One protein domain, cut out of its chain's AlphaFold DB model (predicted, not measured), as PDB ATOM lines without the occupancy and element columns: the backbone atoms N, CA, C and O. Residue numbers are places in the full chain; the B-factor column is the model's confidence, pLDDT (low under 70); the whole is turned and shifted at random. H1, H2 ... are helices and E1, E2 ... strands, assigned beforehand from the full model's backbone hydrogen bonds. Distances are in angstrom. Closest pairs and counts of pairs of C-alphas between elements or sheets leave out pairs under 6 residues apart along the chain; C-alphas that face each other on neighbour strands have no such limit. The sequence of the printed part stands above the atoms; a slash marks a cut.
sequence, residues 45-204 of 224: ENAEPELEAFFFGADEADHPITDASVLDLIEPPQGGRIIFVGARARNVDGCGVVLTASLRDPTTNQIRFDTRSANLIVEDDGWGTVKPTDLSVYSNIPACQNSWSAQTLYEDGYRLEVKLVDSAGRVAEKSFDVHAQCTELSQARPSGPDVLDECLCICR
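This is residues 45 to 204 of the 224 residues of an uncharacterized protein of Polyangiaceae bacterium (UniProt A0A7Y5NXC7). Two sheets lie face to face as a sandwich: a five-stranded sheet, curled like part of a barrel, wraps round one face of a smaller four-stranded sheet, and a single helix, H1, caps one end. E4 runs through the middle of the domain, with E5, E8 and E9 of the curled sheet across from it, and E6 comes close to E7 where the two sheets meet along one side. The printed part has 160 residues with nine named strands, E1 to E9, followed by one named helix. The curled sheet has the order E3, E9, E8, E5, E6 and is mixed, the other has the order E2, E1, E4, E7 and is all antiparallel, and the class is mostly strand. The whole is compact, with a radius of gyration of the C-alphas of 15.6 A and spans of 50 by 34 by 23 A.

E1, residues 50 to 56, and E2, residues 62 to 64, form a hairpin, with N 63 and O 55 2.8 A apart, within hydrogen-bond range. E4, residues 81 to 90, is antiparallel to E1 at 150 degrees, with N 52 and O 88 2.8 A apart. On E4 the pairing is staggered: residues 85 to 90 pair with E1 and residues 81 to 85 with E7, residues 139 to 144, where N 139 and O 85 are 2.8 A apart. In the other sheet, E3, residues 70 to 75, is the edge strand parallel to E9, residues 171 to 186, with N 71 and O 179 2.8 A apart. E9 bends by 102 degrees at residue 183 and pairs with E3 over residues 179 to 186. Over residues 171 to 179 it pairs with E8, residues 157 to 165, as a hairpin, with N 160 and O 176 2.8 A apart. E8 is antiparallel to E5, residues 97 to 104, with N 100 and O 163 2.8 A apart. E5 and E6, residues 111 to 118, form a hairpin at 165 degrees, with N 99 and O 116 2.8 A apart. Between the sheets, the closest C-alphas of E6 and E7 are those of Phe 113 and Ile 141, 5.0 A apart, and those of E4 and E5 are Val 85 and Ala 101, 6.6 A apart. E1 and E6 are apart. H1, residues 193 to 203, is on the curled sheet at a height of 7.8 A and lies over E9, along it at 8 degrees on the local plane. Its closest C-alpha pair with E9 is Glu 184 and Leu 196, 4.7 A apart. In H1 every O i to N i+4 pair is within hydrogen-bond range.

E1 begins at C-alpha 50, (-19.474, 34.743, -65.342), and measures 20.2 A from first to last C-alpha. E2 measures 6.9 A and E3 16.2 A. E4 measures 30.4 A and ends at C-alpha 90, (-19.529, 39.520, -67.613). E5 measures 22.6 A, E6 22.4 A, E7 14.9 A and E8 26.3 A. E9, the longest strand with 16 residues, measures 33.2 A. H1 measures 15.3 A and ends at C-alpha 203, (-14.531, 36.329, -33.093).

The two C-alphas farthest apart are those of Asn 46 and Asp 194, 52.0 A. The printed part has no cut. The links from E6 to E7, residues 119 to 138, and from E7 to E8, residues 145 to 156, are long. In the first of these, residues 128 to 129 pair antiparallel with residues 88 to 89 of E4. The mean pLDDT of the printed part is 96.6, and no printed residue is under 70.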
ATOM      1  N   GLU A  45     -24.574  38.387 -74.730       96.94
ATOM      2  CA  GLU A  45     -25.936  38.122 -74.252       96.94
ATOM      3  C   GLU A  45     -26.348  36.652 -74.374       96.94
ATOM      4  O   GLU A  45     -27.230  36.195 -73.651       96.94
ATOM      5  N   ASN A  46     -25.676  35.870 -75.215       97.44
ATOM      6  CA  ASN A  46     -25.990  34.457 -75.417       97.44
ATOM      7  C   ASN A  46     -25.076  33.507 -74.629       97.44
ATOM      8  O   ASN A  46     -25.348  32.305 -74.598       97.44
ATOM      9  N   ALA A  47     -24.006  34.011 -74.011       98.25
ATOM     10  CA  ALA A  47     -23.120  33.223 -73.156       98.25
ATOM     11  C   ALA A  47     -23.670  33.139 -71.725       98.25
ATOM     12  O   ALA A  47     -24.521  33.937 -71.349       98.25
ATOM     13  N   GLU A  48     -23.207  32.192 -70.908       98.44
ATOM     14  CA  GLU A  48     -23.597  32.123 -69.491       98.44
ATOM     15  C   GLU A  48     -22.956  33.267 -68.676       98.44
ATOM     16  O   GLU A  48     -21.827  33.663 -68.984       98.44
ATOM     17  N   PRO A  49     -23.638  33.808 -67.646       98.62
ATOM     18  CA  PRO A  49     -23.044  34.767 -66.716       98.62
ATOM     19  C   PRO A  49     -21.769  34.234 -66.059       98.62
ATOM     20  O   PRO A  49     -21.739  33.116 -65.548       98.62
ATOM     21  N   GLU A  50     -20.736  35.067 -66.005       98.69
ATOM     22  CA  GLU A  50     -19.474  34.743 -65.342       98.69
ATOM     23  C   GLU A  50     -19.194  35.739 -64.222       98.69
ATOM     24  O   GLU A  50     -19.546  36.913 -64.321       98.69
ATOM     25  N   LEU A  51     -18.548  35.267 -63.153       98.56
ATOM     26  CA  LEU A  51     -18.248  36.055 -61.959       98.56
ATOM     27  C   LEU A  51     -16.821  35.809 -61.483       98.56
ATOM     28  O   LEU A  51     -16.350  34.673 -61.449       98.56
ATOM     29  N   GLU A  52     -16.156  36.867 -61.045       98.75
ATOM     30  CA  GLU A  52     -14.932  36.829 -60.256       98.75
ATOM     31  C   GLU A  52     -15.167  37.608 -58.965       98.75
ATOM     32  O   GLU A  52     -15.655  38.736 -58.995       98.75
ATOM     33  N   ALA A  53     -14.860  36.978 -57.834       98.62
ATOM     34  CA  ALA A  53     -15.024  37.581 -56.521       98.62
ATOM     35  C   ALA A  53     -13.681  38.110 -56.014       98.62
ATOM     36  O   ALA A  53     -12.627  37.529 -56.284       98.62
ATOM     37  N   PHE A  54     -13.741  39.188 -55.247       98.69
ATOM     38  CA  PHE A  54     -12.600  39.776 -54.560       98.69
ATOM     39  C   PHE A  54     -13.030  40.272 -53.179       98.69
ATOM     40  O   PHE A  54     -14.221  40.475 -52.936       98.69
ATOM     41  N   PHE A  55     -12.084  40.448 -52.264       98.38
ATOM     42  CA  PHE A  55     -12.339  41.054 -50.959       98.38
ATOM     43  C   PHE A  55     -11.553  42.350 -50.806       98.38
ATOM     44  O   PHE A  55     -10.472  42.484 -51.372       98.38
ATOM     45  N   PHE A  56     -12.097  43.291 -50.036       97.56
ATOM     46  CA  PHE A  56     -11.370  44.499 -49.650       97.56
ATOM     47  C   PHE A  56     -10.554  44.205 -48.390       97.56
ATOM     48  O   PHE A  56     -11.123  43.891 -47.341       97.56
ATOM     49  N   GLY A  57      -9.231  44.248 -48.522       96.25
ATOM     50  CA  GLY A  57      -8.273  43.912 -47.476       96.25
ATOM     51  C   GLY A  57      -7.982  45.063 -46.515       96.25
ATOM     52  O   GLY A  57      -8.343  46.221 -46.737       96.25
ATOM     53  N   ALA A  58      -7.284  44.739 -45.430       94.88
ATOM     54  CA  ALA A  58      -6.839  45.697 -44.426       94.88
ATOM     55  C   ALA A  58      -5.711  46.623 -44.918       94.88
ATOM     56  O   ALA A  58      -5.384  47.609 -44.260       94.88
ATOM     57  N   ASP A  59      -5.134  46.326 -46.081       94.44
ATOM     58  CA  ASP A  59      -4.224  47.194 -46.828       94.44
ATOM     59  C   ASP A  59      -4.954  48.207 -47.732       94.44
ATOM     60  O   ASP A  59      -4.314  48.900 -48.523       94.44
ATOM     61  N   GLU A  60      -6.282  48.300 -47.598       92.62
ATOM     62  CA  GLU A  60      -7.164  49.179 -48.366       92.62
ATOM     63  C   GLU A  60      -7.161  48.891 -49.881       92.62
ATOM     64  O   GLU A  60      -7.388  49.787 -50.701       92.62
ATOM     65  N   ALA A  61      -6.928  47.630 -50.260       95.94
ATOM     66  CA  ALA A  61      -6.917  47.171 -51.645       95.94
ATOM     67  C   ALA A  61      -7.865  45.986 -51.888       95.94
ATOM     68  O   ALA A  61      -8.221  45.241 -50.976       95.94
ATOM     69  N   ASP A  62      -8.265  45.806 -53.149       97.38
ATOM     70  CA  ASP A  62      -9.036  44.641 -53.581       97.38
ATOM     71  C   ASP A  62      -8.107  43.460 -53.891       97.38
ATOM     72  O   ASP A  62      -7.153  43.582 -54.665       97.38
ATOM     73  N   HIS A  63      -8.433  42.291 -53.342       98.00
ATOM     74  CA  HIS A  63      -7.681  41.048 -53.518       98.00
ATOM     75  C   HIS A  63      -8.566  39.952 -54.110       98.00
ATOM     76  O   HIS A  63      -9.663  39.717 -53.595       98.00
ATOM     77  N   PRO A  64      -8.117  39.229 -55.154       98.31
ATOM     78  CA  PRO A  64      -8.868  38.102 -55.697       98.31
ATOM     79  C   PRO A  64      -9.162  37.039 -54.633       98.31
ATOM     80  O   PRO A  64      -8.293  36.695 -53.830       98.31
ATOM     81  N   ILE A  65     -10.370  36.473 -54.666       98.69
ATOM     82  CA  ILE A  65     -10.733  35.336 -53.819       98.69
ATOM     83  C   ILE A  65     -10.509  34.034 -54.589       98.69
ATOM     84  O   ILE A  65     -11.013  33.838 -55.697       98.69
ATOM     85  N   THR A  66      -9.779  33.124 -53.960       98.56
ATOM     86  CA  THR A  66      -9.580  31.737 -54.374       98.56
ATOM     87  C   THR A  66      -9.839  30.811 -53.188       98.56
ATOM     88  O   THR A  66     -10.011  31.266 -52.056       98.56
ATOM     89  N   ASP A  67      -9.836  29.500 -53.420       98.50
ATOM     90  CA  ASP A  67      -9.779  28.557 -52.301       98.50
ATOM     91  C   ASP A  67      -8.525  28.818 -51.450       98.50
ATOM     92  O   ASP A  67      -7.462  29.183 -51.965       98.50
ATOM     93  N   ALA A  68      -8.681  28.643 -50.143       98.12
ATOM     94  CA  ALA A  68      -7.747  28.980 -49.079       98.12
ATOM     95  C   ALA A  68      -7.372  30.473 -48.960       98.12
ATOM     96  O   ALA A  68      -6.429  30.794 -48.233       98.12
ATOM     97  N   SER A  69      -8.089  31.398 -49.616       98.62
ATOM     98  CA  SER A  69      -7.921  32.834 -49.353       98.62
ATOM     99  C   SER A  69      -8.150  33.150 -47.875       98.62
ATOM    100  O   SER A  69      -9.049  32.593 -47.243       98.62
ATOM    101  N   VAL A  70      -7.350  34.074 -47.347       98.50
ATOM    102  CA  VAL A  70      -7.483  34.603 -45.988       98.50
ATOM    103  C   VAL A  70      -8.122  35.983 -46.081       98.50
ATOM    104  O   VAL A  70      -7.546  36.886 -46.680       98.50
ATOM    105  N   LEU A  71      -9.331  36.119 -45.545       98.56
ATOM    106  CA  LEU A  71     -10.151  37.321 -45.644       98.56
ATOM    107  C   LEU A  71      -9.991  38.182 -44.392       98.56
ATOM    108  O   LEU A  71     -10.106  37.686 -43.270       98.56
ATOM    109  N   ASP A  72      -9.783  39.479 -44.576       98.44
ATOM    110  CA  ASP A  72      -9.593  40.395 -43.457       98.44
ATOM    111  C   ASP A  72     -10.908  40.725 -42.748       98.44
ATOM    112  O   ASP A  72     -11.882  41.177 -43.354       98.44
ATOM    113  N   LEU A  73     -10.915  40.530 -41.430       98.31
ATOM    114  CA  LEU A  73     -11.962  41.010 -40.540       98.31
ATOM    115  C   LEU A  73     -11.686  42.473 -40.201       98.31
ATOM    116  O   LEU A  73     -10.745  42.785 -39.464       98.31
ATOM    117  N   ILE A  74     -12.528  43.362 -40.723       96.50
ATOM    118  CA  ILE A  74     -12.398  44.814 -40.568       96.50
ATOM    119  C   ILE A  74     -13.526  45.330 -39.676       96.50
ATOM    120  O   ILE A  74     -14.676  44.899 -39.787       96.50
ATOM    121  N   GLU A  75     -13.210  46.259 -38.776       95.81
ATOM    122  CA  GLU A  75     -14.220  46.945 -37.970       95.81
ATOM    123  C   GLU A  75     -14.881  48.076 -38.771       95.81
ATOM    124  O   GLU A  75     -14.206  49.054 -39.107       95.81
ATOM    125  N   PRO A  76     -16.190  48.008 -39.066       93.56
ATOM    126  CA  PRO A  76     -16.896  49.143 -39.639       93.56
ATOM    127  C   PRO A  76     -17.228  50.176 -38.549       93.56
ATOM    128  O   PRO A  76     -17.273  49.833 -37.367       93.56
ATOM    129  N   PRO A  77     -17.624  51.409 -38.916       90.69
ATOM    130  CA  PRO A  77     -18.054  52.427 -37.949       90.69
ATOM    131  C   PRO A  77     -19.226  52.008 -37.042       90.69
ATOM    132  O   PRO A  77     -19.446  52.619 -36.002       90.69
ATOM    133  N   GLN A  78     -19.991  50.986 -37.441       89.38
ATOM    134  CA  GLN A  78     -21.142  50.464 -36.691       89.38
ATOM    135  C   GLN A  78     -20.761  49.398 -35.644       89.38
ATOM    136  O   GLN A  78     -21.641  48.902 -34.940       89.38
ATOM    137  N   GLY A  79     -19.473  49.051 -35.533       90.44
ATOM    138  CA  GLY A  79     -18.947  48.036 -34.617       90.44
ATOM    139  C   GLY A  79     -18.981  46.606 -35.168       90.44
ATOM    140  O   GLY A  79     -19.423  46.351 -36.290       90.44
ATOM    141  N   GLY A  80     -18.498  45.659 -34.358       93.75
ATOM    142  CA  GLY A  80     -18.330  44.256 -34.754       93.75
ATOM    143  C   GLY A  80     -17.143  44.056 -35.701       93.75
ATOM    144  O   GLY A  80     -16.216  44.868 -35.742       93.75
ATOM    145  N   ARG A  81     -17.152  42.959 -36.462       97.19
ATOM    146  CA  ARG A  81     -16.191  42.733 -37.553       97.19
ATOM    147  C   ARG A  81     -16.907  42.150 -38.756       97.19
ATOM    148  O   ARG A  81     -17.745  41.255 -38.610       97.19
ATOM    149  N   ILE A  82     -16.575  42.666 -39.928       97.75
ATOM    150  CA  ILE A  82     -17.201  42.273 -41.186       97.75
ATOM    151  C   ILE A  82     -16.152  41.875 -42.214       97.75
ATOM    152  O   ILE A  82     -14.985  42.245 -42.096       97.75
ATOM    153  N   ILE A  83     -16.604  41.139 -43.223       98.44
ATOM    154  CA  ILE A  83     -15.842  40.839 -44.432       98.44
ATOM    155  C   ILE A  83     -16.493  41.609 -45.576       98.44
ATOM    156  O   ILE A  83     -17.701  41.481 -45.798       98.44
ATOM    157  N   PHE A  84     -15.698  42.388 -46.301       98.06
ATOM    158  CA  PHE A  84     -16.130  43.098 -47.499       98.06
ATOM    159  C   PHE A  84     -15.874  42.236 -48.731       98.06
ATOM    160  O   PHE A  84     -14.723  41.944 -49.044       98.06
ATOM    161  N   VAL A  85     -16.930  41.857 -49.447       98.69
ATOM    162  CA  VAL A  85     -16.836  41.059 -50.677       98.69
ATOM    163  C   VAL A  85     -17.391  41.854 -51.850       98.69
ATOM    164  O   VAL A  85     -18.557  42.253 -51.850       98.69
ATOM    165  N   GLY A  86     -16.546  42.069 -52.851       98.44
ATOM    166  CA  GLY A  86     -16.904  42.624 -54.146       98.44
ATOM    167  C   GLY A  86     -16.946  41.544 -55.224       98.44
ATOM    168  O   GLY A  86     -16.549  40.391 -55.021       98.44
ATOM    169  N   ALA A  87     -17.453  41.919 -56.392       98.50
ATOM    170  CA  ALA A  87     -17.438  41.060 -57.562       98.50
ATOM    171  C   ALA A  87     -17.303  41.879 -58.843       98.50
ATOM    172  O   ALA A  87     -17.803  43.003 -58.942       98.50
ATOM    173  N   ARG A  88     -16.686  41.261 -59.847       98.44
ATOM    174  CA  ARG A  88     -16.836  41.648 -61.244       98.44
ATOM    175  C   ARG A  88     -17.504  40.528 -62.022       98.44
ATOM    176  O   ARG A  88     -17.357  39.354 -61.683       98.44
ATOM    177  N   ALA A  89     -18.272  40.890 -63.037       98.56
ATOM    178  CA  ALA A  89     -19.035  39.955 -63.845       98.56
ATOM    179  C   ALA A  89     -19.010  40.329 -65.328       98.56
ATOM    180  O   ALA A  89     -18.798  41.486 -65.693       98.56
ATOM    181  N   ARG A  90     -19.263  39.338 -66.181       98.56
ATOM    182  CA  ARG A  90     -19.529  39.520 -67.613       98.56
ATOM    183  C   ARG A  90     -20.670  38.612 -68.060       98.56
ATOM    184  O   ARG A  90     -21.041  37.679 -67.348       98.56
ATOM    185  N   ASN A  91     -21.203  38.877 -69.248       98.44
ATOM    186  CA  ASN A  91     -22.402  38.245 -69.803       98.44
ATOM    187  C   ASN A  91     -23.637  38.496 -68.912       98.44
ATOM    188  O   ASN A  91     -24.398  37.573 -68.602       98.44
ATOM    189  N   VAL A  92     -23.808  39.750 -68.475       98.50
ATOM    190  CA  VAL A  92     -24.878  40.222 -67.573       98.50
ATOM    191  C   VAL A  92     -25.325  41.643 -67.930       98.50
ATOM    192  O   VAL A  92     -24.547  42.414 -68.493       98.50
ATOM    193  N   ASP A  93     -26.546  42.026 -67.553       97.94
ATOM    194  CA  ASP A  93     -26.921  43.446 -67.482       97.94
ATOM    195  C   ASP A  93     -26.211  44.110 -66.290       97.94
ATOM    196  O   ASP A  93     -26.437  43.751 -65.135       97.94
ATOM    197  N   GLY A  94     -25.331  45.077 -66.559       97.50
ATOM    198  CA  GLY A  94     -24.548  45.763 -65.532       97.50
ATOM    199  C   GLY A  94     -25.351  46.744 -64.674       97.50
ATOM    200  O   GLY A  94     -24.807  47.304 -63.719       97.50
ATOM    201  N   CYS A  95     -26.625  46.975 -64.990       96.94
ATOM    202  CA  CYS A  95     -27.485  47.902 -64.273       96.94
ATOM    203  C   CYS A  95     -28.336  47.213 -63.204       96.94
ATOM    204  O   CYS A  95     -29.066  46.265 -63.477       96.94
ATOM    205  N   GLY A  96     -28.300  47.752 -61.982       95.94
ATOM    206  CA  GLY A  96     -29.130  47.277 -60.876       95.94
ATOM    207  C   GLY A  96     -28.861  45.825 -60.484       95.94
ATOM    208  O   GLY A  96     -29.794  45.123 -60.095       95.94
ATOM    209  N   VAL A  97     -27.608  45.374 -60.590       98.19
ATOM    210  CA  VAL A  97     -27.216  44.030 -60.162       98.19
ATOM    211  C   VAL A  97     -27.395  43.881 -58.656       98.19
ATOM    212  O   VAL A  97     -27.178  44.822 -57.891       98.19
ATOM    213  N   VAL A  98     -27.764  42.684 -58.219       98.69
ATOM    214  CA  VAL A  98     -27.875  42.300 -56.813       98.69
ATOM    215  C   VAL A  98     -26.722  41.362 -56.477       98.69
ATOM    216  O   VAL A  98     -26.708  40.211 -56.909       98.69
ATOM    217  N   LEU A  99     -25.768  41.856 -55.694       98.75
ATOM    218  CA  LEU A  99     -24.647  41.099 -55.148       98.75
ATOM    219  C   LEU A  99     -25.025  40.566 -53.766       98.75
ATOM    220  O   LEU A  99     -25.392  41.329 -52.877       98.75
ATOM    221  N   THR A 100     -24.927  39.258 -53.577       98.88
ATOM    222  CA  THR A 100     -25.070  38.592 -52.280       98.88
ATOM    223  C   THR A 100     -23.802  37.810 -52.006       98.88
ATOM    224  O   THR A 100     -23.399  37.002 -52.839       98.88
ATOM    225  N   ALA A 101     -23.195  38.009 -50.841       98.81
ATOM    226  CA  ALA A 101     -22.150  37.119 -50.359       98.81
ATOM    227  C   ALA A 101     -22.546  36.549 -48.999       98.81
ATOM    228  O   ALA A 101     -23.147  37.238 -48.169       98.81
ATOM    229  N   SER A 102     -22.234  35.277 -48.778       98.75
ATOM    230  CA  SER A 102     -22.576  34.582 -47.546       98.75
ATOM    231  C   SER A 102     -21.454  33.688 -47.055       98.75
ATOM    232  O   SER A 102     -20.901  32.908 -47.824       98.75
ATOM    233  N   LEU A 103     -21.165  33.779 -45.762       98.69
ATOM    234  CA  LEU A 103     -20.225  32.935 -45.045       98.69
ATOM    235  C   LEU A 103     -21.001  31.860 -44.280       98.69
ATOM    236  O   LEU A 103     -21.897  32.172 -43.492       98.69
ATOM    237  N   ARG A 104     -20.662  30.597 -44.518       98.62
ATOM    238  CA  ARG A 104     -21.300  29.423 -43.926       98.62
ATOM    239  C   ARG A 104     -20.307  28.677 -43.044       98.62
ATOM    240  O   ARG A 104     -19.216  28.331 -43.492       98.62
ATOM    241  N   ASP A 105     -20.728  28.388 -41.818       98.31
ATOM    242  CA  ASP A 105     -20.032  27.465 -40.919       98.31
ATOM    243  C   ASP A 105     -20.276  26.022 -41.412       98.31
ATOM    244  O   ASP A 105     -21.427  25.573 -41.393       98.31
ATOM    245  N   PRO A 106     -19.250  25.274 -41.861       97.69
ATOM    246  CA  PRO A 106     -19.424  23.909 -42.361       97.69
ATOM    247  C   PRO A 106     -19.891  22.901 -41.295       97.69
ATOM    248  O   PRO A 106     -20.415  21.844 -41.649       97.69
ATOM    249  N   THR A 107     -19.736  23.211 -40.005       97.25
ATOM    250  CA  THR A 107     -20.099  22.314 -38.900       97.25
ATOM    251  C   THR A 107     -21.580  22.438 -38.552       97.25
ATOM    252  O   THR A 107     -22.294  21.436 -38.472       97.25
ATOM    253  N   THR A 108     -22.074  23.666 -38.369       97.19
ATOM    254  CA  THR A 108     -23.480  23.919 -37.994       97.19
ATOM    255  C   THR A 108     -24.391  24.232 -39.177       97.19
ATOM    256  O   THR A 108     -25.612  24.201 -39.032       97.19
ATOM    257  N   ASN A 109     -23.823  24.526 -40.351       97.75
ATOM    258  CA  ASN A 109     -24.504  25.069 -41.530       97.75
ATOM    259  C   ASN A 109     -25.198  26.422 -41.304       97.75
ATOM    260  O   ASN A 109     -25.989  26.843 -42.153       97.75
ATOM    261  N   GLN A 110     -24.912  27.117 -40.197       98.06
ATOM    262  CA  GLN A 110     -25.371  28.488 -40.009       98.06
ATOM    263  C   GLN A 110     -24.704  29.423 -41.019       98.06
ATOM    264  O   GLN A 110     -23.578  29.190 -41.458       98.06
ATOM    265  N   ILE A 111     -25.431  30.474 -41.400       98.00
ATOM    266  CA  ILE A 111     -25.026  31.414 -42.443       98.00
ATOM    267  C   ILE A 111     -25.091  32.840 -41.903       98.00
ATOM    268  O   ILE A 111     -26.056  33.239 -41.236       98.00
ATOM    269  N   ARG A 112     -24.091  33.634 -42.273       98.31
ATOM    270  CA  ARG A 112     -24.135  35.095 -42.265       98.31
ATOM    271  C   ARG A 112     -24.031  35.588 -43.692       98.31
ATOM    272  O   ARG A 112     -23.261  35.046 -44.470       98.31
ATOM    273  N   PHE A 113     -24.827  36.579 -44.054       98.56
ATOM    274  CA  PHE A 113     -24.840  37.106 -45.410       98.56
ATOM    275  C   PHE A 113     -25.144  38.594 -45.394       98.56
ATOM    276  O   PHE A 113     -25.698  39.112 -44.423       98.56
ATOM    277  N   ASP A 114     -24.792  39.252 -46.486       98.62
ATOM    278  CA  ASP A 114     -25.256  40.591 -46.811       98.62
ATOM    279  C   ASP A 114     -25.645  40.635 -48.294       98.62
ATOM    280  O   ASP A 114     -25.203  39.811 -49.101       98.62
ATOM    281  N   THR A 115     -26.523  41.572 -48.639       98.50
ATOM    282  CA  THR A 115     -26.996  41.765 -50.010       98.50
ATOM    283  C   THR A 115     -26.968  43.247 -50.347       98.50
ATOM    284  O   THR A 115     -27.534  44.069 -49.626       98.50
ATOM    285  N   ARG A 116     -26.367  43.589 -51.487       97.88
ATOM    286  CA  ARG A 116     -26.307  44.952 -52.018       97.88
ATOM    287  C   ARG A 116     -26.797  45.015 -53.448       97.88
ATOM    288  O   ARG A 116     -26.570  44.107 -54.238       97.88
ATOM    289  N   SER A 117     -27.428  46.132 -53.781       97.31
ATOM    290  CA  SER A 117     -27.655  46.526 -55.166       97.31
ATOM    291  C   SER A 117     -26.533  47.449 -55.630       97.31
ATOM    292  O   SER A 117     -26.200  48.396 -54.913       97.31
ATOM    293  N   ALA A 118     -26.011  47.235 -56.830       96.44
ATOM    294  CA  ALA A 118     -24.984  48.080 -57.423       96.44
ATOM    295  C   ALA A 118     -25.223  48.275 -58.925       96.44
ATOM    296  O   ALA A 118     -25.981  47.542 -59.556       96.44
ATOM    297  N   ASN A 119     -24.551  49.267 -59.499       96.88
ATOM    298  CA  ASN A 119     -24.297  49.297 -60.934       96.88
ATOM    299  C   ASN A 119     -22.831  48.918 -61.140       96.88
ATOM    300  O   ASN A 119     -21.970  49.408 -60.403       96.88
ATOM    301  N   LEU A 120     -22.559  48.070 -62.125       97.62
ATOM    302  CA  LEU A 120     -21.197  47.717 -62.505       97.62
ATOM    303  C   LEU A 120     -20.551  48.868 -63.284       97.62
ATOM    304  O   LEU A 120     -21.224  49.614 -63.989       97.62
ATOM    305  N   ILE A 121     -19.240  49.018 -63.167       97.06
ATOM    306  CA  ILE A 121     -18.430  49.925 -63.979       97.06
ATOM    307  C   ILE A 121     -17.762  49.089 -65.061       97.06
ATOM    308  O   ILE A 121     -17.134  48.089 -64.739       97.06
ATOM    309  N   VAL A 122     -17.904  49.504 -66.321       96.88
ATOM    310  CA  VAL A 122     -17.280  48.838 -67.476       96.88
ATOM    311  C   VAL A 122     -15.755  48.860 -67.336       96.88
ATOM    312  O   VAL A 122     -15.177  49.921 -67.095       96.88
ATOM    313  N   GLU A 123     -15.122  47.712 -67.545       96.44
ATOM    314  CA  GLU A 123     -13.674  47.547 -67.680       96.44
ATOM    315  C   GLU A 123     -13.291  47.330 -69.159       96.44
ATOM    316  O   GLU A 123     -14.122  46.970 -69.999       96.44
ATOM    317  N   ASP A 124     -12.017  47.539 -69.502       93.56
ATOM    318  CA  ASP A 124     -11.534  47.465 -70.893       93.56
ATOM    319  C   ASP A 124     -11.556  46.039 -71.488       93.56
ATOM    320  O   ASP A 124     -11.451  45.865 -72.704       93.56
ATOM    321  N   ASP A 125     -11.687  45.007 -70.651       95.06
ATOM    322  CA  ASP A 125     -11.691  43.587 -71.026       95.06
ATOM    323  C   ASP A 125     -13.109  43.008 -71.232       95.06
ATOM    324  O   ASP A 125     -13.270  41.802 -71.452       95.06
ATOM    325  N   GLY A 126     -14.137  43.863 -71.192       95.50
ATOM    326  CA  GLY A 126     -15.540  43.480 -71.356       95.50
ATOM    327  C   GLY A 126     -16.209  42.969 -70.078       95.50
ATOM    328  O   GLY A 126     -17.371  42.557 -70.130       95.50
ATOM    329  N   TRP A 127     -15.507  42.999 -68.946       98.25
ATOM    330  CA  TRP A 127     -16.104  42.816 -67.630       98.25
ATOM    331  C   TRP A 127     -16.716  44.118 -67.120       98.25
ATOM    332  O   TRP A 127     -16.455  45.210 -67.628       98.25
ATOM    333  N   GLY A 128     -17.550  44.004 -66.094       98.06
ATOM    334  CA  GLY A 128     -17.882  45.127 -65.239       98.06
ATOM    335  C   GLY A 128     -17.679  44.778 -63.776       98.06
ATOM    336  O   GLY A 128     -18.007  43.675 -63.347       98.06
ATOM    337  N   THR A 129     -17.157  45.726 -63.009       98.44
ATOM    338  CA  THR A 129     -16.822  45.556 -61.592       98.44
ATOM    339  C   THR A 129     -17.684  46.447 -60.705       98.44
ATOM    340  O   THR A 129     -18.104  47.528 -61.128       98.44
ATOM    341  N   VAL A 130     -17.978  46.030 -59.471       97.56
ATOM    342  CA  VAL A 130     -18.489  46.984 -58.474       97.56
ATOM    343  C   VAL A 130     -17.457  48.094 -58.268       97.56
ATOM    344  O   VAL A 130     -16.257  47.859 -58.372       97.56
ATOM    345  N   LYS A 131     -17.911  49.321 -58.009       95.75
ATOM    346  CA  LYS A 131     -17.021  50.482 -57.903       95.75
ATOM    347  C   LYS A 131     -15.939  50.259 -56.829       95.75
ATOM    348  O   LYS A 131     -16.293  50.247 -55.647       95.75
ATOM    349  N   PRO A 132     -14.647  50.169 -57.206       90.62
ATOM    350  CA  PRO A 132     -13.574  49.931 -56.246       90.62
ATOM    351  C   PRO A 132     -13.546  51.011 -55.171       90.62
ATOM    352  O   PRO A 132     -13.838  52.177 -55.460       90.62
ATOM    353  N   THR A 133     -13.185  50.640 -53.942       86.81
ATOM    354  CA  THR A 133     -13.108  51.516 -52.747       86.81
ATOM    355  C   THR A 133     -14.443  52.089 -52.244       86.81
ATOM    356  O   THR A 133     -14.507  52.643 -51.147       86.81
ATOM    357  N   ASP A 134     -15.539  51.942 -52.993       94.38
ATOM    358  CA  ASP A 134     -16.876  52.334 -52.545       94.38
ATOM    359  C   ASP A 134     -17.516  51.190 -51.748       94.38
ATOM    360  O   ASP A 134     -18.347  50.438 -52.247       94.38
ATOM    361  N   LEU A 135     -17.136  51.055 -50.476       93.75
ATOM    362  CA  LEU A 135     -17.574  49.955 -49.599       93.75
ATOM    363  C   LEU A 135     -19.100  49.858 -49.401       93.75
ATOM    364  O   LEU A 135     -19.591  48.897 -48.814       93.75
ATOM    365  N   SER A 136     -19.877  50.834 -49.881       94.75
ATOM    366  CA  SER A 136     -21.342  50.773 -49.869       94.75
ATOM    367  C   SER A 136     -21.925  49.788 -50.890       94.75
ATOM    368  O   SER A 136     -23.050  49.317 -50.696       94.75
ATOM    369  N   VAL A 137     -21.170  49.469 -51.952       96.62
ATOM    370  CA  VAL A 137     -21.568  48.514 -53.001       96.62
ATOM    371  C   VAL A 137     -20.982  47.111 -52.805       96.62
ATOM    372  O   VAL A 137     -21.310  46.205 -53.568       96.62
ATOM    373  N   TYR A 138     -20.157  46.919 -51.774       98.31
ATOM    374  CA  TYR A 138     -19.619  45.619 -51.371       98.31
ATOM    375  C   TYR A 138     -20.607  44.926 -50.436       98.31
ATOM    376  O   TYR A 138     -21.289  45.569 -49.639       98.31
ATOM    377  N   SER A 139     -20.671  43.601 -50.506       98.38
ATOM    378  CA  SER A 139     -21.370  42.810 -49.499       98.38
ATOM    379  C   SER A 139     -20.580  42.843 -48.188       98.38
ATOM    380  O   SER A 139     -19.429  42.418 -48.152       98.38
ATOM    381  N   ASN A 140     -21.217  43.292 -47.111       97.56
ATOM    382  CA  ASN A 140     -20.629  43.541 -45.794       97.56
ATOM    383  C   ASN A 140     -21.029  42.424 -44.824       97.56
ATOM    384  O   ASN A 140     -21.875  42.626 -43.951       97.56
ATOM    385  N   ILE A 141     -20.475  41.224 -45.004       98.44
ATOM    386  CA  ILE A 141     -20.908  40.035 -44.260       98.44
ATOM    387  C   ILE A 141     -20.594  40.224 -42.766       98.44
ATOM    388  O   ILE A 141     -19.416  40.329 -42.417       98.44
ATOM    389  N   PRO A 142     -21.597  40.226 -41.864       97.75
ATOM    390  CA  PRO A 142     -21.346  40.333 -40.432       97.75
ATOM    391  C   PRO A 142     -20.750  39.029 -39.903       97.75
ATOM    392  O   PRO A 142     -21.451  38.024 -39.788       97.75
ATOM    393  N   ALA A 143     -19.458  39.047 -39.581       97.31
ATOM    394  CA  ALA A 143     -18.738  37.873 -39.103       97.31
ATOM    395  C   ALA A 143     -18.739  37.816 -37.570       97.31
ATOM    396  O   ALA A 143     -19.136  36.803 -36.997       97.31
ATOM    397  N   CYS A 144     -18.390  38.919 -36.901       97.00
ATOM    398  CA  CYS A 144     -18.356  38.998 -35.440       97.00
ATOM    399  C   CYS A 144     -19.374  40.024 -34.931       97.00
ATOM    400  O   CYS A 144     -19.574  41.070 -35.545       97.00
ATOM    401  N   GLN A 145     -20.041  39.801 -33.800       95.69
ATOM    402  CA  GLN A 145     -19.755  38.828 -32.734       95.69
ATOM    403  C   GLN A 145     -20.099  37.366 -33.082       95.69
ATOM    404  O   GLN A 145     -21.178  37.076 -33.609       95.69
ATOM    405  N   ASN A 146     -19.200  36.436 -32.747       95.81
ATOM    406  CA  ASN A 146     -19.287  35.029 -33.145       95.81
ATOM    407  C   ASN A 146     -20.200  34.177 -32.241       95.81
ATOM    408  O   ASN A 146     -19.796  33.196 -31.632       95.81
ATOM    409  N   SER A 147     -21.473  34.560 -32.173       94.75
ATOM    410  CA  SER A 147     -22.522  33.804 -31.466       94.75
ATOM    411  C   SER A 147     -23.222  32.761 -32.350       94.75
ATOM    412  O   SER A 147     -24.251  32.202 -31.967       94.75
ATOM    413  N   TRP A 148     -22.718  32.547 -33.567       95.69
ATOM    414  CA  TRP A 148     -23.418  31.821 -34.631       95.69
ATOM    415  C   TRP A 148     -22.639  30.639 -35.196       95.69
ATOM    416  O   TRP A 148     -23.262  29.716 -35.712       95.69
ATOM    417  N   SER A 149     -21.312  30.664 -35.106       97.00
ATOM    418  CA  SER A 149     -20.460  29.559 -35.530       97.00
ATOM    419  C   SER A 149     -20.111  28.670 -34.339       97.00
ATOM    420  O   SER A 149     -19.980  29.153 -33.214       97.00
ATOM    421  N   ALA A 150     -19.925  27.376 -34.594       96.31
ATOM    422  CA  ALA A 150     -19.285  26.456 -33.647       96.31
ATOM    423  C   ALA A 150     -17.757  26.393 -33.836       96.31
ATOM    424  O   ALA A 150     -17.128  25.426 -33.427       96.31
ATOM    425  N   GLN A 151     -17.180  27.377 -34.523       97.19
ATOM    426  CA  GLN A 151     -15.764  27.440 -34.875       97.19
ATOM    427  C   GLN A 151     -15.200  28.828 -34.569       97.19
ATOM    428  O   GLN A 151     -15.940  29.816 -34.546       97.19
ATOM    429  N   THR A 152     -13.886  28.922 -34.384       97.44
ATOM    430  CA  THR A 152     -13.186  30.197 -34.213       97.44
ATOM    431  C   THR A 152     -12.952  30.822 -35.584       97.44
ATOM    432  O   THR A 152     -12.288  30.244 -36.441       97.44
ATOM    433  N   LEU A 153     -13.504  32.019 -35.825       97.25
ATOM    434  CA  LEU A 153     -13.537  32.615 -37.172       97.25
ATOM    435  C   LEU A 153     -12.157  32.829 -37.801       97.25
ATOM    436  O   LEU A 153     -12.037  32.727 -39.016       97.25
ATOM    437  N   TYR A 154     -11.144  33.134 -36.990       96.62
ATOM    438  CA  TYR A 154      -9.794  33.449 -37.462       96.62
ATOM    439  C   TYR A 154      -8.823  32.251 -37.453       96.62
ATOM    440  O   TYR A 154      -7.647  32.423 -37.762       96.62
ATOM    441  N   GLU A 155      -9.284  31.055 -37.075       95.31
ATOM    442  CA  GLU A 155      -8.469  29.826 -37.059       95.31
ATOM    443  C   GLU A 155      -8.993  28.799 -38.067       95.31
ATOM    444  O   GLU A 155      -8.217  28.156 -38.777       95.31
ATOM    445  N   ASP A 156     -10.314  28.676 -38.161       97.62
ATOM    446  CA  ASP A 156     -10.966  27.614 -38.911       97.62
ATOM    447  C   ASP A 156     -11.370  28.023 -40.337       97.62
ATOM    448  O   ASP A 156     -11.351  29.195 -40.723       97.62
ATOM    449  N   GLY A 157     -11.724  27.021 -41.143       97.88
ATOM    450  CA  GLY A 157     -12.190  27.197 -42.517       97.88
ATOM    451  C   GLY A 157     -13.707  27.378 -42.610       97.88
ATOM    452  O   GLY A 157     -14.483  26.704 -41.931       97.88
ATOM    453  N   TYR A 158     -14.133  28.252 -43.515       98.69
ATOM    454  CA  TYR A 158     -15.529  28.558 -43.806       98.69
ATOM    455  C   TYR A 158     -15.810  28.435 -45.294       98.69
ATOM    456  O   TYR A 158     -14.922  28.530 -46.139       98.69
ATOM    457  N   ARG A 159     -17.087  28.270 -45.622       98.75
ATOM    458  CA  ARG A 159     -17.557  28.258 -47.001       98.75
ATOM    459  C   ARG A 159     -18.099  29.640 -47.355       98.75
ATOM    460  O   ARG A 159     -19.098  30.068 -46.781       98.75
ATOM    461  N   LEU A 160     -17.453  30.331 -48.288       98.88
ATOM    462  CA  LEU A 160     -17.942  31.584 -48.860       98.88
ATOM    463  C   LEU A 160     -18.702  31.291 -50.156       98.88
ATOM    464  O   LEU A 160     -18.173  30.661 -51.066       98.88
ATOM    465  N   GLU A 161     -19.932  31.774 -50.259       98.81
ATOM    466  CA  GLU A 161     -20.753  31.725 -51.472       98.81
ATOM    467  C   GLU A 161     -20.972  33.166 -51.954       98.81
ATOM    468  O   GLU A 161     -21.365  34.027 -51.167       98.81
ATOM    469  N   VAL A 162     -20.688  33.444 -53.227       98.81
ATOM    470  CA  VAL A 162     -20.839  34.769 -53.848       98.81
ATOM    471  C   VAL A 162     -21.737  34.634 -55.060       98.81
ATOM    472  O   VAL A 162     -21.442  33.871 -55.978       98.81
ATOM    473  N   LYS A 163     -22.825  35.398 -55.072       98.81
ATOM    474  CA  LYS A 163     -23.862  35.359 -56.093       98.81
ATOM    475  C   LYS A 163     -24.151  36.758 -56.607       98.81
ATOM    476  O   LYS A 163     -24.396  37.671 -55.821       98.81
ATOM    477  N   LEU A 164     -24.204  36.902 -57.922       98.75
ATOM    478  CA  LEU A 164     -24.647  38.111 -58.598       98.75
ATOM    479  C   LEU A 164     -25.861  37.786 -59.465       98.75
ATOM    480  O   LEU A 164     -25.850  36.814 -60.223       98.75
ATOM    481  N   VAL A 165     -26.909  38.595 -59.329       98.81
ATOM    482  CA  VAL A 165     -28.132  38.500 -60.130       98.81
ATOM    483  C   VAL A 165     -28.335  39.809 -60.875       98.81
ATOM    484  O   VAL A 165     -28.329  40.864 -60.246       98.81
ATOM    485  N   ASP A 166     -28.509  39.759 -62.191       98.44
ATOM    486  CA  ASP A 166     -28.789  40.960 -62.982       98.44
ATOM    487  C   ASP A 166     -30.287  41.311 -63.040       98.44
ATOM    488  O   ASP A 166     -31.144  40.594 -62.513       98.44
ATOM    489  N   SER A 167     -30.612  42.433 -63.686       96.69
ATOM    490  CA  SER A 167     -31.985  42.942 -63.810       96.69
ATOM    491  C   SER A 167     -32.932  41.983 -64.556       96.69
ATOM    492  O   SER A 167     -34.144  41.991 -64.318       96.69
ATOM    493  N   ALA A 168     -32.382  41.133 -65.431       96.50
ATOM    494  CA  ALA A 168     -33.100  40.124 -66.202       96.50
ATOM    495  C   ALA A 168     -33.231  38.785 -65.448       96.50
ATOM    496  O   ALA A 168     -33.864  37.853 -65.948       96.50
ATOM    497  N   GLY A 169     -32.666  38.685 -64.240       97.94
ATOM    498  CA  GLY A 169     -32.695  37.490 -63.401       97.94
ATOM    499  C   GLY A 169     -31.635  36.450 -63.761       97.94
ATOM    500  O   GLY A 169     -31.723  35.312 -63.292       97.94
ATOM    501  N   ARG A 170     -30.639  36.803 -64.582       98.31
ATOM    502  CA  ARG A 170     -29.503  35.928 -64.888       98.31
ATOM    503  C   ARG A 170     -28.599  35.843 -63.666       98.31
ATOM    504  O   ARG A 170     -28.433  36.823 -62.945       98.31
ATOM    505  N   VAL A 171     -28.025  34.668 -63.428       98.69
ATOM    506  CA  VAL A 171     -27.283  34.370 -62.199       98.69
ATOM    507  C   VAL A 171     -25.865  33.934 -62.532       98.69
ATOM    508  O   VAL A 171     -25.686  32.999 -63.307       98.69
ATOM    509  N   ALA A 172     -24.884  34.564 -61.888       98.56
ATOM    510  CA  ALA A 172     -23.521  34.062 -61.772       98.56
ATOM    511  C   ALA A 172     -23.232  33.756 -60.297       98.56
ATOM    512  O   ALA A 172     -23.559  34.559 -59.422       98.56
ATOM    513  N   GLU A 173     -22.626  32.608 -60.005       98.62
ATOM    514  CA  GLU A 173     -22.363  32.180 -58.630       98.62
ATOM    515  C   GLU A 173     -21.021  31.452 -58.529       98.62
ATOM    516  O   GLU A 173     -20.647  30.688 -59.421       98.62
ATOM    517  N   LYS A 174     -20.290  31.692 -57.437       98.75
ATOM    518  CA  LYS A 174     -19.063  30.978 -57.079       98.75
ATOM    519  C   LYS A 174     -19.043  30.634 -55.598       98.75
ATOM    520  O   LYS A 174     -19.682  31.285 -54.776       98.75
ATOM    521  N   SER A 175     -18.282  29.598 -55.277       98.69
ATOM    522  CA  SER A 175     -18.157  29.050 -53.939       98.69
ATOM    523  C   SER A 175     -16.687  28.777 -53.644       98.69
ATOM    524  O   SER A 175     -16.006  28.227 -54.507       98.69
ATOM    525  N   PHE A 176     -16.225  29.164 -52.458       98.75
ATOM    526  CA  PHE A 176     -14.825  29.099 -52.048       98.75
ATOM    527  C   PHE A 176     -14.714  28.534 -50.632       98.75
ATOM    528  O   PHE A 176     -15.527  28.871 -49.768       98.75
ATOM    529  N   ASP A 177     -13.696  27.720 -50.378       98.75
ATOM    530  CA  ASP A 177     -13.257  27.421 -49.012       98.75
ATOM    531  C   ASP A 177     -12.251  28.490 -48.578       98.75
ATOM    532  O   ASP A 177     -11.218  28.652 -49.214       98.75
ATOM    533  N   VAL A 178     -12.545  29.250 -47.527       98.75
ATOM    534  CA  VAL A 178     -11.759  30.422 -47.105       98.75
ATOM    535  C   VAL A 178     -11.457  30.378 -45.614       98.75
ATOM    536  O   VAL A 178     -12.137  29.698 -44.850       98.75
ATOM    537  N   HIS A 179     -10.471  31.157 -45.194       98.50
ATOM    538  CA  HIS A 179     -10.222  31.487 -43.795       98.50
ATOM    539  C   HIS A 179     -10.491  32.973 -43.580       98.50
ATOM    540  O   HIS A 179     -10.439  33.755 -44.527       98.50
ATOM    541  N   ALA A 180     -10.753  33.379 -42.342       98.31
ATOM    542  CA  ALA A 180     -10.696  34.788 -41.978       98.31
ATOM    543  C   ALA A 180      -9.453  35.050 -41.122       98.31
ATOM    544  O   ALA A 180      -8.880  34.125 -40.552       98.31
ATOM    545  N   GLN A 181      -9.037  36.307 -41.014       98.12
ATOM    546  CA  GLN A 181      -8.033  36.719 -40.041       98.12
ATOM    547  C   GLN A 181      -8.446  38.009 -39.352       98.12
ATOM    548  O   GLN A 181      -9.038  38.904 -39.956       98.12
ATOM    549  N   CYS A 182      -8.124  38.098 -38.068       97.94
ATOM    550  CA  CYS A 182      -8.259  39.343 -37.337       97.94
ATOM    551  C   CYS A 182      -7.169  40.330 -37.744       97.94
ATOM    552  O   CYS A 182      -6.014  39.953 -37.935       97.94
ATOM    553  N   THR A 183      -7.546  41.601 -37.847       96.19
ATOM    554  CA  THR A 183      -6.638  42.683 -38.222       96.19
ATOM    555  C   THR A 183      -6.689  43.808 -37.196       96.19
ATOM    556  O   THR A 183      -7.624  43.909 -36.400       96.19
ATOM    557  N   GLU A 184      -5.675  44.670 -37.223       93.19
ATOM    558  CA  GLU A 184      -5.658  45.915 -36.448       93.19
ATOM    559  C   GLU A 184      -6.478  47.033 -37.115       93.19
ATOM    560  O   GLU A 184      -6.601  48.115 -36.539       93.19
ATOM    561  N   LEU A 185      -7.017  46.816 -38.327       91.25
ATOM    562  CA  LEU A 185      -7.714  47.858 -39.074       91.25
ATOM    563  C   LEU A 185      -9.118  48.098 -38.518       91.25
ATOM    564  O   LEU A 185      -9.960  47.199 -38.432       91.25
ATOM    565  N   SER A 186      -9.391  49.371 -38.250       88.50
ATOM    566  CA  SER A 186     -10.717  49.853 -37.906       88.50
ATOM    567  C   SER A 186     -11.080  51.110 -38.683       88.50
ATOM    568  O   SER A 186     -10.285  52.034 -38.821       88.50
ATOM    569  N   GLN A 187     -12.319  51.154 -39.168       85.44
ATOM    570  CA  GLN A 187     -12.943  52.359 -39.715       85.44
ATOM    571  C   GLN A 187     -13.681  53.167 -38.634       85.44
ATOM    572  O   GLN A 187     -14.113  54.289 -38.890       85.44
ATOM    573  N   ALA A 188     -13.869  52.599 -37.438       83.88
ATOM    574  CA  ALA A 188     -14.551  53.249 -36.320       83.88
ATOM    575  C   ALA A 188     -13.593  54.053 -35.431       83.88
ATOM    576  O   ALA A 188     -13.991  55.051 -34.825       83.88
ATOM    577  N   ARG A 189     -12.341  53.602 -35.314       88.00
ATOM    578  CA  ARG A 189     -11.347  54.121 -34.366       88.00
ATOM    579  C   ARG A 189      -9.921  53.971 -34.914       88.00
ATOM    580  O   ARG A 189      -9.732  53.258 -35.893       88.00
ATOM    581  N   PRO A 190      -8.913  54.638 -34.316       90.69
ATOM    582  CA  PRO A 190      -7.524  54.453 -34.723       90.69
ATOM    583  C   PRO A 190      -7.103  52.983 -34.631       90.69
ATOM    584  O   PRO A 190      -7.376  52.331 -33.621       90.69
ATOM    585  N   SER A 191      -6.424  52.495 -35.667       88.00
ATOM    586  CA  SER A 191      -5.834  51.156 -35.695       88.00
ATOM    587  C   SER A 191      -4.819  50.963 -34.563       88.00
ATOM    588  O   SER A 191      -4.140  51.913 -34.159       88.00
ATOM    589  N   GLY A 192      -4.695  49.734 -34.064       87.38
ATOM    590  CA  GLY A 192      -3.735  49.390 -33.016       87.38
ATOM    591  C   GLY A 192      -3.992  48.027 -32.365       87.38
ATOM    592  O   GLY A 192      -4.969  47.360 -32.713       87.38
ATOM    593  N   PRO A 193      -3.151  47.619 -31.398       88.25
ATOM    594  CA  PRO A 193      -3.218  46.296 -30.769       88.25
ATOM    595  C   PRO A 193      -4.570  46.023 -30.096       88.25
ATOM    596  O   PRO A 193      -5.130  44.948 -30.276       88.25
ATOM    597  N   ASP A 194      -5.176  47.021 -29.450       91.00
ATOM    598  CA  ASP A 194      -6.499  46.894 -28.825       91.00
ATOM    599  C   ASP A 194      -7.617  46.564 -29.841       91.00
ATOM    600  O   ASP A 194      -8.693  46.092 -29.468       91.00
ATOM    601  N   VAL A 195      -7.426  46.870 -31.133       92.62
ATOM    602  CA  VAL A 195      -8.357  46.485 -32.216       92.62
ATOM    603  C   VAL A 195      -8.221  45.003 -32.533       92.62
ATOM    604  O   VAL A 195      -9.233  44.312 -32.707       92.62
ATOM    605  N   LEU A 196      -6.984  44.515 -32.578       94.44
ATOM    606  CA  LEU A 196      -6.681  43.112 -32.818       94.44
ATOM    607  C   LEU A 196      -7.131  42.238 -31.642       94.44
ATOM    608  O   LEU A 196      -7.829  41.252 -31.866       94.44
ATOM    609  N   ASP A 197      -6.819  42.625 -30.406       94.44
ATOM    610  CA  ASP A 197      -7.192  41.873 -29.201       94.44
ATOM    611  C   ASP A 197      -8.715  41.766 -29.041       94.44
ATOM    612  O   ASP A 197      -9.248  40.687 -28.761       94.44
ATOM    613  N   GLU A 198      -9.440  42.859 -29.296       94.38
ATOM    614  CA  GLU A 198     -10.901  42.824 -29.337       94.38
ATOM    615  C   GLU A 198     -11.397  41.883 -30.440       94.38
ATOM    616  O   GLU A 198     -12.287  41.078 -30.178       94.38
ATOM    617  N   CYS A 199     -10.819  41.940 -31.648       96.94
ATOM    618  CA  CYS A 199     -11.200  41.046 -32.742       96.94
ATOM    619  C   CYS A 199     -11.040  39.579 -32.333       96.94
ATOM    620  O   CYS A 199     -12.000  38.812 -32.407       96.94
ATOM    621  N   LEU A 200      -9.858  39.201 -31.838       96.62
ATOM    622  CA  LEU A 200      -9.566  37.837 -31.396       96.62
ATOM    623  C   LEU A 200     -10.552  37.388 -30.309       96.62
ATOM    624  O   LEU A 200     -11.042  36.261 -30.322       96.62
ATOM    625  N   CYS A 201     -10.919  38.283 -29.396       96.25
ATOM    626  CA  CYS A 201     -11.904  37.985 -28.370       96.25
ATOM    627  C   CYS A 201     -13.329  37.792 -28.920       96.25
ATOM    628  O   CYS A 201     -13.954  36.776 -28.616       96.25
ATOM    629  N   ILE A 202     -13.866  38.728 -29.713       96.75
ATOM    630  CA  ILE A 202     -15.276  38.684 -30.150       96.75
ATOM    631  C   ILE A 202     -15.537  37.699 -31.295       96.75
ATOM    632  O   ILE A 202     -16.693  37.389 -31.601       96.75
ATOM    633  N   CYS A 203     -14.473  37.240 -31.955       97.75
ATOM    634  CA  CYS A 203     -14.531  36.329 -33.093       97.75
ATOM    635  C   CYS A 203     -14.235  34.861 -32.726       97.75
ATOM    636  O   CYS A 203     -14.399  33.981 -33.577       97.75
ATOM    637  N   ARG A 204     -13.827  34.569 -31.484       97.19
ATOM    638  CA  ARG A 204     -13.567  33.194 -31.022       97.19
ATOM    639  C   ARG A 204     -14.842  32.365 -30.893       97.19
ATOM    640  O   ARG A 204     -15.927  32.914 -30.692       97.19
TER     641      ARG A 204